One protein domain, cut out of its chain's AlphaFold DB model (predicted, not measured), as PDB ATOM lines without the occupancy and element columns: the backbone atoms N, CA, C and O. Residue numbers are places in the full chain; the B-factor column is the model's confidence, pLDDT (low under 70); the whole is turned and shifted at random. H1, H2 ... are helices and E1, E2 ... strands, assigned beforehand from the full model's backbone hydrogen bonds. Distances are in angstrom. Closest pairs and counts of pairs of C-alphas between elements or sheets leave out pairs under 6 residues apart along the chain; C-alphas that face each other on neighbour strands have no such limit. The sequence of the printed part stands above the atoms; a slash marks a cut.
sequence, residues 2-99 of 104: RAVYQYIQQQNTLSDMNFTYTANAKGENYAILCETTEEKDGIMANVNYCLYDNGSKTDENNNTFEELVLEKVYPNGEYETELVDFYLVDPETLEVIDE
ATOM      1  N   ARG A   2      14.267  35.629  -4.658       93.62
ATOM      2  CA  ARG A   2      13.083  35.935  -3.824       93.62
ATOM      3  C   ARG A   2      12.642  37.408  -3.863       93.62
ATOM      4  O   ARG A   2      11.443  37.653  -3.896       93.62
ATOM      5  N   ALA A   3      13.591  38.343  -3.917       93.19
ATOM      6  CA  ALA A   3      13.317  39.773  -4.079       93.19
ATOM      7  C   ALA A   3      12.467  40.057  -5.329       93.19
ATOM      8  O   ALA A   3      11.392  40.637  -5.231       93.19
ATOM      9  N   VAL A   4      12.894  39.533  -6.482       94.19
ATOM     10  CA  VAL A   4      12.172  39.660  -7.757       94.19
ATOM     11  C   VAL A   4      10.788  39.022  -7.700       94.19
ATOM     12  O   VAL A   4       9.829  39.636  -8.145       94.19
ATOM     13  N   TYR A   5      10.641  37.836  -7.100       94.62
ATOM     14  CA  TYR A   5       9.317  37.236  -6.908       94.62
ATOM     15  C   TYR A   5       8.369  38.162  -6.131       94.62
ATOM     16  O   TYR A   5       7.238  38.380  -6.557       94.62
ATOM     17  N   GLN A   6       8.826  38.720  -5.005       93.56
ATOM     18  CA  GLN A   6       8.016  39.624  -4.182       93.56
ATOM     19  C   GLN A   6       7.664  40.905  -4.935       93.56
ATOM     20  O   GLN A   6       6.544  41.394  -4.831       93.56
ATOM     21  N   TYR A   7       8.617  41.421  -5.699       93.31
ATOM     22  CA  TYR A   7       8.451  42.597  -6.526       93.31
ATOM     23  C   TYR A   7       7.414  42.368  -7.650       93.31
ATOM     24  O   TYR A   7       6.430  43.102  -7.720       93.31
ATOM     25  N   ILE A   8       7.523  41.285  -8.433       92.50
ATOM     26  CA  ILE A   8       6.537  40.904  -9.469       92.50
ATOM     27  C   ILE A   8       5.149  40.685  -8.842       92.50
ATOM     28  O   ILE A   8       4.137  41.150  -9.371       92.50
ATOM     29  N   GLN A   9       5.091  40.035  -7.674       92.31
ATOM     30  CA  GLN A   9       3.840  39.815  -6.947       92.31
ATOM     31  C   GLN A   9       3.165  41.133  -6.539       92.31
ATOM     32  O   GLN A   9       1.949  41.256  -6.663       92.31
ATOM     33  N   GLN A  10       3.924  42.136  -6.084       91.62
ATOM     34  CA  GLN A  10       3.378  43.455  -5.731       91.62
ATOM     35  C   GLN A  10       2.804  44.195  -6.942       91.62
ATOM     36  O   GLN A  10       1.829  44.936  -6.806       91.62
ATOM     37  N   GLN A  11       3.373  43.969  -8.126       89.31
ATOM     38  CA  GLN A  11       2.894  44.560  -9.372       89.31
ATOM     39  C   GLN A  11       1.670  43.847  -9.959       89.31
ATOM     40  O   GLN A  11       1.014  44.404 -10.835       89.31
ATOM     41  N   ASN A  12       1.322  42.655  -9.459       85.31
ATOM     42  CA  ASN A  12       0.227  41.818  -9.963       85.31
ATOM     43  C   ASN A  12       0.331  41.533 -11.477       85.31
ATOM     44  O   ASN A  12      -0.681  41.488 -12.177       85.31
ATOM     45  N   THR A  13       1.551  41.366 -11.993       82.44
ATOM     46  CA  THR A  13       1.807  41.127 -13.425       82.44
ATOM     47  C   THR A  13       1.584  39.674 -13.840       82.44
ATOM     48  O   THR A  13       1.229  39.422 -14.989       82.44
ATOM     49  N   LEU A  14       1.732  38.722 -12.912       88.44
ATOM     50  CA  LEU A  14       1.431  37.302 -13.111       88.44
ATOM     51  C   LEU A  14       0.312  36.864 -12.155       88.44
ATOM     52  O   LEU A  14       0.290  37.253 -10.987       88.44
ATOM     53  N   SER A  15      -0.624  36.053 -12.651       85.38
ATOM     54  CA  SER A  15      -1.706  35.473 -11.836       85.38
ATOM     55  C   SER A  15      -1.257  34.171 -11.169       85.38
ATOM     56  O   SER A  15      -0.358  33.503 -11.672       85.38
ATOM     57  N   ASP A  16      -1.878  33.818 -10.037       88.94
ATOM     58  CA  ASP A  16      -1.653  32.553  -9.313       88.94
ATOM     59  C   ASP A  16      -0.173  32.232  -9.038       88.94
ATOM     60  O   ASP A  16       0.277  31.086  -9.098       88.94
ATOM     61  N   MET A  17       0.599  33.277  -8.726       94.06
ATOM     62  CA  MET A  17       2.028  33.151  -8.474       94.06
ATOM     63  C   MET A  17       2.328  32.227  -7.292       94.06
ATOM     64  O   MET A  17       1.706  32.305  -6.229       94.06
ATOM     65  N   ASN A  18       3.366  31.417  -7.456       93.69
ATOM     66  CA  ASN A  18       3.952  30.578  -6.418       93.69
ATOM     67  C   ASN A  18       5.480  30.648  -6.528       93.69
ATOM     68  O   ASN A  18       6.002  30.941  -7.591       93.69
ATOM     69  N   PHE A  19       6.215  30.379  -5.452       95.44
ATOM     70  CA  PHE A  19       7.676  30.361  -5.488       95.44
ATOM     71  C   PHE A  19       8.193  28.942  -5.263       95.44
ATOM     72  O   PHE A  19       8.341  28.496  -4.122       95.44
ATOM     73  N   THR A  20       8.508  28.245  -6.353       96.69
ATOM     74  CA  THR A  20       9.107  26.904  -6.307       96.69
ATOM     75  C   THR A  20      10.585  26.990  -6.658       96.69
ATOM     76  O   THR A  20      10.934  27.343  -7.777       96.69
ATOM     77  N   TYR A  21      11.463  26.648  -5.714       95.44
ATOM     78  CA  TYR A  21      12.913  26.638  -5.926       95.44
ATOM     79  C   TYR A  21      13.398  25.233  -6.297       95.44
ATOM     80  O   TYR A  21      13.100  24.269  -5.590       95.44
ATOM     81  N   THR A  22      14.136  25.109  -7.397       95.50
ATOM     82  CA  THR A  22      14.601  23.822  -7.932       95.50
ATOM     83  C   THR A  22      15.934  23.988  -8.671       95.50
ATOM     84  O   THR A  22      16.463  25.095  -8.761       95.50
ATOM     85  N   ALA A  23      16.500  22.895  -9.180       95.06
ATOM     86  CA  ALA A  23      17.738  22.893  -9.949       95.06
ATOM     87  C   ALA A  23      17.567  22.141 -11.271       95.06
ATOM     88  O   ALA A  23      16.829  21.158 -11.355       95.06
ATOM     89  N   ASN A  24      18.253  22.602 -12.316       90.12
ATOM     90  CA  ASN A  24      18.274  21.913 -13.603       90.12
ATOM     91  C   ASN A  24      19.255  20.722 -13.588       90.12
ATOM     92  O   ASN A  24      19.954  20.468 -12.606       90.12
ATOM     93  N   ALA A  25      19.346  19.990 -14.702       91.62
ATOM     94  CA  ALA A  25      20.225  18.821 -14.816       91.62
ATOM     95  C   ALA A  25      21.730  19.130 -14.646       91.62
ATOM     96  O   ALA A  25      22.514  18.215 -14.399       91.62
ATOM     97  N   LYS A  26      22.143  20.399 -14.771       91.94
ATOM     98  CA  LYS A  26      23.517  20.862 -14.525       91.94
ATOM     99  C   LYS A  26      23.756  21.271 -13.065       91.94
ATOM    100  O   LYS A  26      24.884  21.594 -12.709       91.94
ATOM    101  N   GLY A  27      22.721  21.239 -12.223       92.81
ATOM    102  CA  GLY A  27      22.769  21.699 -10.836       92.81
ATOM    103  C   GLY A  27      22.615  23.214 -10.679       92.81
ATOM    104  O   GLY A  27      22.823  23.726  -9.582       92.81
ATOM    105  N   GLU A  28      22.257  23.934 -11.746       91.88
ATOM    106  CA  GLU A  28      22.003  25.375 -11.689       91.88
ATOM    107  C   GLU A  28      20.612  25.600 -11.094       91.88
ATOM    108  O   GLU A  28      19.621  25.034 -11.570       91.88
ATOM    109  N   ASN A  29      20.545  26.396 -10.028       94.88
ATOM    110  CA  ASN A  29      19.285  26.691  -9.361       94.88
ATOM    111  C   ASN A  29      18.462  27.699 -10.164       94.88
ATOM    112  O   ASN A  29      19.010  28.627 -10.757       94.88
ATOM    113  N   TYR A  30      17.144  27.551 -10.117       96.69
ATOM    114  CA  TYR A  30      16.185  28.511 -10.649       96.69
ATOM    115  C   TYR A  30      14.886  28.457  -9.844       96.69
ATOM    116  O   TYR A  30      14.645  27.522  -9.070       96.69
ATOM    117  N   ALA A  31      14.051  29.477 -10.008       97.50
ATOM    118  CA  ALA A  31      12.730  29.520  -9.398       97.50
ATOM    119  C   ALA A  31      11.639  29.466 -10.468       97.50
ATOM    120  O   ALA A  31      11.739  30.147 -11.479       97.50
ATOM    121  N   ILE A  32      10.579  28.703 -10.230       97.25
ATOM    122  CA  ILE A  32       9.343  28.768 -11.016       97.25
ATOM    123  C   ILE A  32       8.398  29.703 -10.263       97.25
ATOM    124  O   ILE A  32       8.128  29.466  -9.082       97.25
ATOM    125  N   LEU A  33       7.962  30.776 -10.926       96.81
ATOM    126  CA  LEU A  33       7.142  31.847 -10.346       96.81
ATOM    127  C   LEU A  33       5.642  31.676 -10.625       96.81
ATOM    128  O   LEU A  33       4.806  32.215  -9.902       96.81
ATOM    129  N   CYS A  34       5.302  30.973 -11.702       95.50
ATOM    130  CA  CYS A  34       3.937  30.704 -12.138       95.50
ATOM    131  C   CYS A  34       3.957  29.514 -13.107       95.50
ATOM    132  O   CYS A  34       4.847  29.427 -13.955       95.50
ATOM    133  N   GLU A  35       2.979  28.623 -12.974       95.56
ATOM    134  CA  GLU A  35       2.689  27.551 -13.927       95.56
ATOM    135  C   GLU A  35       1.271  27.789 -14.448       95.56
ATOM    136  O   GLU A  35       0.321  27.858 -13.666       95.56
ATOM    137  N   THR A  36       1.124  27.966 -15.757       95.31
ATOM    138  CA  THR A  36      -0.154  28.325 -16.377       95.31
ATOM    139  C   THR A  36      -0.297  27.688 -17.758       95.31
ATOM    140  O   THR A  36       0.583  26.969 -18.234       95.31
ATOM    141  N   THR A  37      -1.426  27.937 -18.413       95.56
ATOM    142  CA  THR A  37      -1.647  27.587 -19.815       95.56
ATOM    143  C   THR A  37      -1.983  28.852 -20.594       95.56
ATOM    144  O   THR A  37      -2.888  29.593 -20.213       95.56
ATOM    145  N   GLU A  38      -1.283  29.085 -21.700       94.94
ATOM    146  CA  GLU A  38      -1.499  30.236 -22.581       94.94
ATOM    147  C   GLU A  38      -1.886  29.758 -23.982       94.94
ATOM    148  O   GLU A  38      -1.402  28.728 -24.455       94.94
ATOM    149  N   GLU A  39      -2.780  30.489 -24.650       95.81
ATOM    150  CA  GLU A  39      -3.058  30.266 -26.069       95.81
ATOM    151  C   GLU A  39      -1.998  30.986 -26.907       95.81
ATOM    152  O   GLU A  39      -1.822  32.201 -26.793       95.81
ATOM    153  N   LYS A  40      -1.332  30.246 -27.792       93.31
ATOM    154  CA  LYS A  40      -0.407  30.789 -28.784       93.31
ATOM    155  C   LYS A  40      -0.628  30.078 -30.109       93.31
ATOM    156  O   LYS A  40      -0.743  28.862 -30.145       93.31
ATOM    157  N   ASP A  41      -0.752  30.829 -31.201       94.31
ATOM    158  CA  ASP A  41      -0.985  30.286 -32.550       94.31
ATOM    159  C   ASP A  41      -2.135  29.246 -32.636       94.31
ATOM    160  O   ASP A  41      -2.088  28.307 -33.432       94.31
ATOM    161  N   GLY A  42      -3.179  29.402 -31.809       94.56
ATOM    162  CA  GLY A  42      -4.322  28.482 -31.727       94.56
ATOM    163  C   GLY A  42      -4.062  27.174 -30.965       94.56
ATOM    164  O   GLY A  42      -4.901  26.271 -31.001       94.56
ATOM    165  N   ILE A  43      -2.921  27.051 -30.283       94.38
ATOM    166  CA  ILE A  43      -2.542  25.917 -29.438       94.38
ATOM    167  C   ILE A  43      -2.512  26.387 -27.982       94.38
ATOM    168  O   ILE A  43      -1.895  27.398 -27.652       94.38
ATOM    169  N   MET A  44      -3.159  25.631 -27.098       96.19
ATOM    170  CA  MET A  44      -2.993  25.810 -25.657       96.19
ATOM    171  C   MET A  44      -1.679  25.151 -25.235       96.19
ATOM    172  O   MET A  44      -1.569  23.925 -25.303       96.19
ATOM    173  N   ALA A  45      -0.703  25.945 -24.809       96.25
ATOM    174  CA  ALA A  45       0.592  25.459 -24.346       96.25
ATOM    175  C   ALA A  45       0.732  25.652 -22.839       96.25
ATOM    176  O   ALA A  45       0.289  26.661 -22.287       96.25
ATOM    177  N   ASN A  46       1.364  24.688 -22.172       96.56
ATOM    178  CA  ASN A  46       1.766  24.885 -20.783       96.56
ATOM    179  C   ASN A  46       2.957  25.841 -20.754       96.56
ATOM    180  O   ASN A  46       3.852  25.735 -21.592       96.56
ATOM    181  N   VAL A  47       2.953  26.768 -19.804       96.94
ATOM    182  CA  VAL A  47       3.984  27.794 -19.670       96.94
ATOM    183  C   VAL A  47       4.416  27.873 -18.218       96.94
ATOM    184  O   VAL A  47       3.597  28.077 -17.321       96.94
ATOM    185  N   ASN A  48       5.723  27.769 -18.011       97.00
ATOM    186  CA  ASN A  48       6.366  28.020 -16.734       97.00
ATOM    187  C   ASN A  48       7.122  29.343 -16.825       97.00
ATOM    188  O   ASN A  48       7.993  29.506 -17.678       97.00
ATOM    189  N   TYR A  49       6.814  30.273 -15.927       97.25
ATOM    190  CA  TYR A  49       7.590  31.498 -15.761       97.25
ATOM    191  C   TYR A  49       8.776  31.203 -14.845       97.25
ATOM    192  O   TYR A  49       8.620  31.098 -13.627       97.25
ATOM    193  N   CYS A  50       9.954  31.027 -15.436       97.19
ATOM    194  CA  CYS A  50      11.171  30.618 -14.750       97.19
ATOM    195  C   CYS A  50      12.114  31.807 -14.560       97.19
ATOM    196  O   CYS A  50      12.413  32.531 -15.503       97.19
ATOM    197  N   LEU A  51      12.601  31.989 -13.336       97.12
ATOM    198  CA  LEU A  51      13.561  33.015 -12.963       97.12
ATOM    199  C   LEU A  51      14.939  32.386 -12.742       97.12
ATOM    200  O   LEU A  51      15.124  31.584 -11.818       97.12
ATOM    201  N   TYR A  52      15.899  32.788 -13.566       96.75
ATOM    202  CA  TYR A  52      17.271  32.296 -13.576       96.75
ATOM    203  C   TYR A  52      18.247  33.331 -13.029       96.75
ATOM    204  O   TYR A  52      18.026  34.537 -13.141       96.75
ATOM    205  N   ASP A  53      19.332  32.839 -12.438       94.75
ATOM    206  CA  ASP A  53      20.474  33.657 -12.048       94.75
ATOM    207  C   ASP A  53      21.402  33.854 -13.248       94.75
ATOM    208  O   ASP A  53      21.879  32.873 -13.818       94.75
ATOM    209  N   ASN A  54      21.638  35.108 -13.640       93.62
ATOM    210  CA  ASN A  54      22.572  35.473 -14.709       93.62
ATOM    211  C   ASN A  54      23.877  36.085 -14.171       93.62
ATOM    212  O   ASN A  54      24.722  36.574 -14.938       93.62
ATOM    213  N   GLY A  55      24.053  36.006 -12.853       93.06
ATOM    214  CA  GLY A  55      25.240  36.366 -12.108       93.06
ATOM    215  C   GLY A  55      25.410  37.859 -11.862       93.06
ATOM    216  O   GLY A  55      24.725  38.718 -12.423       93.06
ATOM    217  N   SER A  56      26.422  38.143 -11.049       94.12
ATOM    218  CA  SER A  56      26.838  39.491 -10.687       94.12
ATOM    219  C   SER A  56      27.366  40.269 -11.893       94.12
ATOM    220  O   SER A  56      28.195  39.769 -12.664       94.12
ATOM    221  N   LYS A  57      26.914  41.512 -12.046       91.56
ATOM    222  CA  LYS A  57      27.378  42.471 -13.054       91.56
ATOM    223  C   LYS A  57      27.854  43.741 -12.360       91.56
ATOM    224  O   LYS A  57      27.373  44.086 -11.286       91.56
ATOM    225  N   THR A  58      28.765  44.455 -13.012       90.94
ATOM    226  CA  THR A  58      29.249  45.760 -12.559       90.94
ATOM    227  C   THR A  58      29.075  46.769 -13.687       90.94
ATOM    228  O   THR A  58      29.457  46.481 -14.824       90.94
ATOM    229  N   ASP A  59      28.478  47.923 -13.391       86.44
ATOM    230  CA  ASP A  59      28.302  49.009 -14.360       86.44
ATOM    231  C   ASP A  59      29.560  49.893 -14.501       86.44
ATOM    232  O   ASP A  59      30.578  49.709 -13.833       86.44
ATOM    233  N   GLU A  60      29.482  50.895 -15.380       89.44
ATOM    234  CA  GLU A  60      30.561  51.864 -15.618       89.44
ATOM    235  C   GLU A  60      30.879  52.742 -14.393       89.44
ATOM    236  O   GLU A  60      31.969  53.310 -14.304       89.44
ATOM    237  N   ASN A  61      29.951  52.839 -13.437       88.00
ATOM    238  CA  ASN A  61      30.090  53.604 -12.199       88.00
ATOM    239  C   ASN A  61      30.616  52.747 -11.034       88.00
ATOM    240  O   ASN A  61      30.710  53.242  -9.911       88.00
ATOM    241  N   ASN A  62      30.995  51.491 -11.298       87.94
ATOM    242  CA  ASN A  62      31.463  50.526 -10.307       87.94
ATOM    243  C   ASN A  62      30.388  50.151  -9.262       87.94
ATOM    244  O   ASN A  62      30.724  49.773  -8.136       87.94
ATOM    245  N   ASN A  63      29.108  50.234  -9.636       88.69
ATOM    246  CA  ASN A  63      28.007  49.644  -8.879       88.69
ATOM    247  C   ASN A  63      27.854  48.178  -9.284       88.69
ATOM    248  O   ASN A  63      27.869  47.861 -10.474       88.69
ATOM    249  N   THR A  64      27.675  47.299  -8.301       91.94
ATOM    250  CA  THR A  64      27.480  45.863  -8.527       91.94
ATOM    251  C   THR A  64      26.046  45.463  -8.217       91.94
ATOM    252  O   THR A  64      25.487  45.892  -7.211       91.94
ATOM    253  N   PHE A  65      25.476  44.616  -9.065       92.69
ATOM    254  CA  PHE A  65      24.132  44.068  -8.908       92.69
ATOM    255  C   PHE A  65      24.070  42.621  -9.380       92.69
ATOM    256  O   PHE A  65      24.823  42.207 -10.261       92.69
ATOM    257  N   GLU A  66      23.148  41.856  -8.809       94.25
ATOM    258  CA  GLU A  66      22.813  40.524  -9.299       94.25
ATOM    259  C   GLU A  66      21.757  40.649 -10.396       94.25
ATOM    260  O   GLU A  66      20.682  41.211 -10.173       94.25
ATOM    261  N   GLU A  67      22.061  40.140 -11.588       94.56
ATOM    262  CA  GLU A  67      21.131  40.147 -12.714       94.56
ATOM    263  C   GLU A  67      20.351  38.831 -12.749       94.56
ATOM    264  O   GLU A  67      20.929  37.744 -12.765       94.56
ATOM    265  N   LEU A  68      19.026  38.928 -12.776       95.06
ATOM    266  CA  LEU A  68      18.123  37.788 -12.896       95.06
ATOM    267  C   LEU A  68      17.324  37.895 -14.192       95.06
ATOM    268  O   LEU A  68      16.954  38.990 -14.611       95.06
ATOM    269  N   VAL A  69      17.034  36.749 -14.800       95.44
ATOM    270  CA  VAL A  69      16.342  36.659 -16.092       95.44
ATOM    271  C   VAL A  69      15.042  35.908 -15.901       95.44
ATOM    272  O   VAL A  69      15.051  34.794 -15.377       95.44
ATOM    273  N   LEU A  70      13.931  36.514 -16.312       96.00
ATOM    274  CA  LEU A  70      12.630  35.858 -16.346       96.00
ATOM    275  C   LEU A  70      12.354  35.353 -17.758       96.00
ATOM    276  O   LEU A  70      12.376  36.125 -18.715       96.00
ATOM    277  N   GLU A  71      12.052  34.068 -17.876       97.12
ATOM    278  CA  GLU A  71      11.762  33.409 -19.145       97.12
ATOM    279  C   GLU A  71      10.430  32.658 -19.086       97.12
ATOM    280  O   GLU A  71      10.064  32.096 -18.049       97.12
ATOM    281  N   LYS A  72       9.724  32.594 -20.217       96.69
ATOM    282  CA  LYS A  72       8.668  31.608 -20.458       96.69
ATOM    283  C   LYS A  72       9.305  30.340 -20.992       96.69
ATOM    284  O   LYS A  72       9.888  30.341 -22.075       96.69
ATOM    285  N   VAL A  73       9.152  29.255 -20.251       97.00
ATOM    286  CA  VAL A  73       9.596  27.921 -20.646       97.00
ATOM    287  C   VAL A  73       8.371  27.077 -20.963       97.00
ATOM    288  O   VAL A  73       7.443  27.006 -20.160       97.00
ATOM    289  N   TYR A  74       8.388  26.412 -22.115       96.75
ATOM    290  CA  TYR A  74       7.333  25.503 -22.558       96.75
ATOM    291  C   TYR A  74       7.754  24.060 -22.240       96.75
ATOM    292  O   TYR A  74       8.528  23.465 -22.995       96.75
ATOM    293  N   PRO A  75       7.326  23.480 -21.100       93.88
ATOM    294  CA  PRO A  75       7.891  22.233 -20.591       93.88
ATOM    295  C   PRO A  75       7.626  21.014 -21.482       93.88
ATOM    296  O   PRO A  75       8.380  20.045 -21.388       93.88
ATOM    297  N   ASN A  76       6.610  21.040 -22.356       94.62
ATOM    298  CA  ASN A  76       6.386  19.945 -23.307       94.62
ATOM    299  C   ASN A  76       7.037  20.200 -24.677       94.62
ATOM    300  O   ASN A  76       6.901  19.366 -25.574       94.62
ATOM    301  N   GLY A  77       7.767  21.308 -24.836       92.06
ATOM    302  CA  GLY A  77       8.491  21.643 -26.059       92.06
ATOM    303  C   GLY A  77       7.593  22.092 -27.211       92.06
ATOM    304  O   GLY A  77       7.962  21.900 -28.368       92.06
ATOM    305  N   GLU A  78       6.417  22.658 -26.923       93.06
ATOM    306  CA  GLU A  78       5.527  23.222 -27.945       93.06
ATOM    307  C   GLU A  78       6.164  24.421 -28.667       93.06
ATOM    308  O   GLU A  78       5.943  24.614 -29.862       93.06
ATOM    309  N   TYR A  79       6.973  25.203 -27.944       95.56
ATOM    310  CA  TYR A  79       7.664  26.391 -28.441       95.56
ATOM    311  C   TYR A  79       9.059  26.521 -27.817       95.56
ATOM    312  O   TYR A  79       9.365  25.905 -26.796       95.56
ATOM    313  N   GLU A  80       9.895  27.354 -28.437       96.38
ATOM    314  CA  GLU A  80      11.174  27.784 -27.867       96.38
ATOM    315  C   GLU A  80      10.962  28.679 -26.643       96.38
ATOM    316  O   GLU A  80       9.959  29.389 -26.548       96.38
ATOM    317  N   THR A  81      11.933  28.675 -25.733       95.75
ATOM    318  CA  THR A  81      11.958  29.580 -24.581       95.75
ATOM    319  C   THR A  81      11.935  31.043 -25.025       95.75
ATOM    320  O   THR A  81      12.623  31.432 -25.971       95.75
ATOM    321  N   GLU A  82      11.178  31.872 -24.305       96.38
ATOM    322  CA  GLU A  82      11.073  33.308 -24.565       96.38
ATOM    323  C   GLU A  82      11.560  34.122 -23.373       96.38
ATOM    324  O   GLU A  82      11.103  33.926 -22.247       96.38
ATOM    325  N   LEU A  83      12.439  35.087 -23.631       95.44
ATOM    326  CA  LEU A  83      12.809  36.104 -22.656       95.44
ATOM    327  C   LEU A  83      11.603  37.008 -22.365       95.44
ATOM    328  O   LEU A  83      11.015  37.571 -23.288       95.44
ATOM    329  N   VAL A  84      11.267  37.166 -21.085       93.81
ATOM    330  CA  VAL A  84      10.216  38.078 -20.617       93.81
ATOM    331  C   VAL A  84      10.826  39.399 -20.184       93.81
ATOM    332  O   VAL A  84      10.423  40.441 -20.691       93.81
ATOM    333  N   ASP A  85      11.775  39.351 -19.248       93.31
ATOM    334  CA  ASP A  85      12.366  40.552 -18.661       93.31
ATOM    335  C   ASP A  85      13.700  40.265 -17.952       93.31
ATOM    336  O   ASP A  85      14.054  39.107 -17.689       93.31
ATOM    337  N   PHE A  86      14.408  41.337 -17.600       93.19
ATOM    338  CA  PHE A  86      15.590  41.330 -16.740       93.19
ATOM    339  C   PHE A  86      15.320  42.113 -15.460       93.19
ATOM    340  O   PHE A  86      14.718  43.176 -15.493       93.19
ATOM    341  N   TYR A  87      15.869  41.639 -14.346       93.19
ATOM    342  CA  TYR A  87      15.779  42.333 -13.066       93.19
ATOM    343  C   TYR A  87      17.158  42.504 -12.458       93.19
ATOM    344  O   TYR A  87      17.907  41.531 -12.338       93.19
ATOM    345  N   LEU A  88      17.472  43.725 -12.030       93.88
ATOM    346  CA  LEU A  88      18.695  44.011 -11.288       93.88
ATOM    347  C   LEU A  88      18.374  44.067  -9.800       93.88
ATOM    348  O   LEU A  88      17.492  44.814  -9.372       93.88
ATOM    349  N   VAL A  89      19.085  43.269  -9.010       94.31
ATOM    350  CA  VAL A  89      18.928  43.207  -7.558       94.31
ATOM    351  C   VAL A  89      20.179  43.757  -6.898       94.31
ATOM    352  O   VAL A  89      21.291  43.310  -7.182       94.31
ATOM    353  N   ASP A  90      19.991  44.698  -5.985       92.50
ATOM    354  CA  ASP A  90      21.063  45.167  -5.116       92.50
ATOM    355  C   ASP A  90      21.469  44.034  -4.150       92.50
ATOM    356  O   ASP A  90      20.621  43.498  -3.425       92.50
ATOM    357  N   PRO A  91      22.750  43.623  -4.137       90.31
ATOM    358  CA  PRO A  91      23.214  42.497  -3.337       90.31
ATOM    359  C   PRO A  91      23.246  42.807  -1.834       90.31
ATOM    360  O   PRO A  91      23.255  41.874  -1.028       90.31
ATOM    361  N   GLU A  92      23.270  44.083  -1.441       90.50
ATOM    362  CA  GLU A  92      23.273  44.526  -0.046       90.50
ATOM    363  C   GLU A  92      21.853  44.681   0.499       90.50
ATOM    364  O   GLU A  92      21.539  44.153   1.571       90.50
ATOM    365  N   THR A  93      20.984  45.390  -0.226       91.81
ATOM    366  CA  THR A  93      19.613  45.676   0.235       91.81
ATOM    367  C   THR A  93      18.632  44.552  -0.089       91.81
ATOM    368  O   THR A  93      17.611  44.418   0.586       91.81
ATOM    369  N   LEU A  94      18.964  43.693  -1.061       91.50
ATOM    370  CA  LEU A  94      18.087  42.655  -1.609       91.50
ATOM    371  C   LEU A  94      16.791  43.227  -2.204       91.50
ATOM    372  O   LEU A  94      15.765  42.544  -2.219       91.50
ATOM    373  N   GLU A  95      16.840  44.460  -2.703       91.38
ATOM    374  CA  GLU A  95      15.740  45.125  -3.399       91.38
ATOM    375  C   GLU A  95      15.987  45.136  -4.915       91.38
ATOM    376  O   GLU A  95      17.127  45.081  -5.380       91.38
ATOM    377  N   VAL A  96      14.905  45.169  -5.698       92.50
ATOM    378  CA  VAL A  96      14.992  45.362  -7.154       92.50
ATOM    379  C   VAL A  96      15.267  46.845  -7.407       92.50
ATOM    380  O   VAL A  96      14.498  47.687  -6.950       92.50
ATOM    381  N   ILE A  97      16.370  47.158  -8.092       87.88
ATOM    382  CA  ILE A  97      16.857  48.537  -8.294       87.88
ATOM    383  C   ILE A  97      16.702  49.048  -9.723       87.88
ATOM    384  O   ILE A  97      16.663  50.258  -9.938       87.88
ATOM    385  N   ASP A  98      16.610  48.143 -10.693       76.06
ATOM    386  CA  ASP A  98      16.255  48.474 -12.066       76.06
ATOM    387  C   ASP A  98      15.369  47.357 -12.606       76.06
ATOM    388  O   ASP A  98      15.669  46.163 -12.474       76.06
ATOM    389  N   GLU A  99      14.234  47.782 -13.137       62.94
ATOM    390  CA  GLU A  99      13.111  46.923 -13.472       62.94
ATOM    391  C   GLU A  99      13.165  46.487 -14.936       62.94
ATOM    392  O   GLU A  99      12.548  45.479 -15.256       62.94
TER     393      GLU A  99
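What this domain is: This is residues 2 to 99 of the 104 residues of an uncharacterized protein of Blautia sp. OM05-6 (UniProt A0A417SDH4). Picture one strongly twisted antiparallel sheet of six strands that curls round a single short helix, H1, which sits on one face of it. The long strands E2, E3 and E4 make the length: the turn between E2 and E3 is at one end of the longest axis and the turn between E3 and E4 at the other. The printed part has 98 residues, with one named helix and then six named strands, H1 E1 E2 E3 E4 E5 E6, and the strands stand in that same order across the sheet. The class is mostly strand, and the whole is compact, with a radius of gyration of the C-alphas of 14.5 A and spans of 47 by 31 by 23 A, only just elongated.

Where its parts are: Find C-alpha 2 at (13.083, 35.935, -3.824); from there H1 runs through residues 2 to 11, 14.5 A long. Next come E1, residues 20 to 23, and E2, residues 29 to 40, which is 28.0 A long and bends by 71 degrees at residue 37. Look for C-alpha 43 at (-2.542, 25.917, -29.438), where E3 begins; it covers residues 43 to 58 over 41.1 A and bends by 56 degrees at residue 55. E4, residues 64 to 73, is 28.1 A long, and E5, residues 82 to 89, is 21.2 A long. E6, residues 96 to 98, ends at C-alpha 98, (16.255, 48.474, -12.066).

How they stand to each other: The strands form a meander, each the antiparallel neighbour of the one before, and each neighbour pair is a hairpin. E1 and E6 are the edge strands. Look at N 22 and O 30, 3.0 A apart, between E1 and E2, then at N 38 and O 45, 2.9 A, between E2 and E3. Between E3 and E4, N 50 and O 71 are 2.8 A apart; between E4 and E5, N 68 and O 87 are 2.9 A apart; between E5 and E6, N 97 and O 88 are 2.9 A apart. H1 is on the sheet, in two layers, a helix on one face of a sheet. Its closest C-alphas to E6 are those of Val 4 and Val 96, 6.4 A; to E2, those of Tyr 5 and Leu 33, 6.8 A; to E5, those of Val 4 and Tyr 87, 7.0 A. Every O i to N i+4 pair in H1 is within hydrogen-bond range. E1 and E6 are apart.

The domain as a whole: The two C-alphas farthest apart are those of Gly 42 and Asn 62, 47.2 A. The printed part runs from residue 2 to 99 without a cut, and no link is long. The mean pLDDT of the printed part is 93.0, and residue 99 alone is under 70.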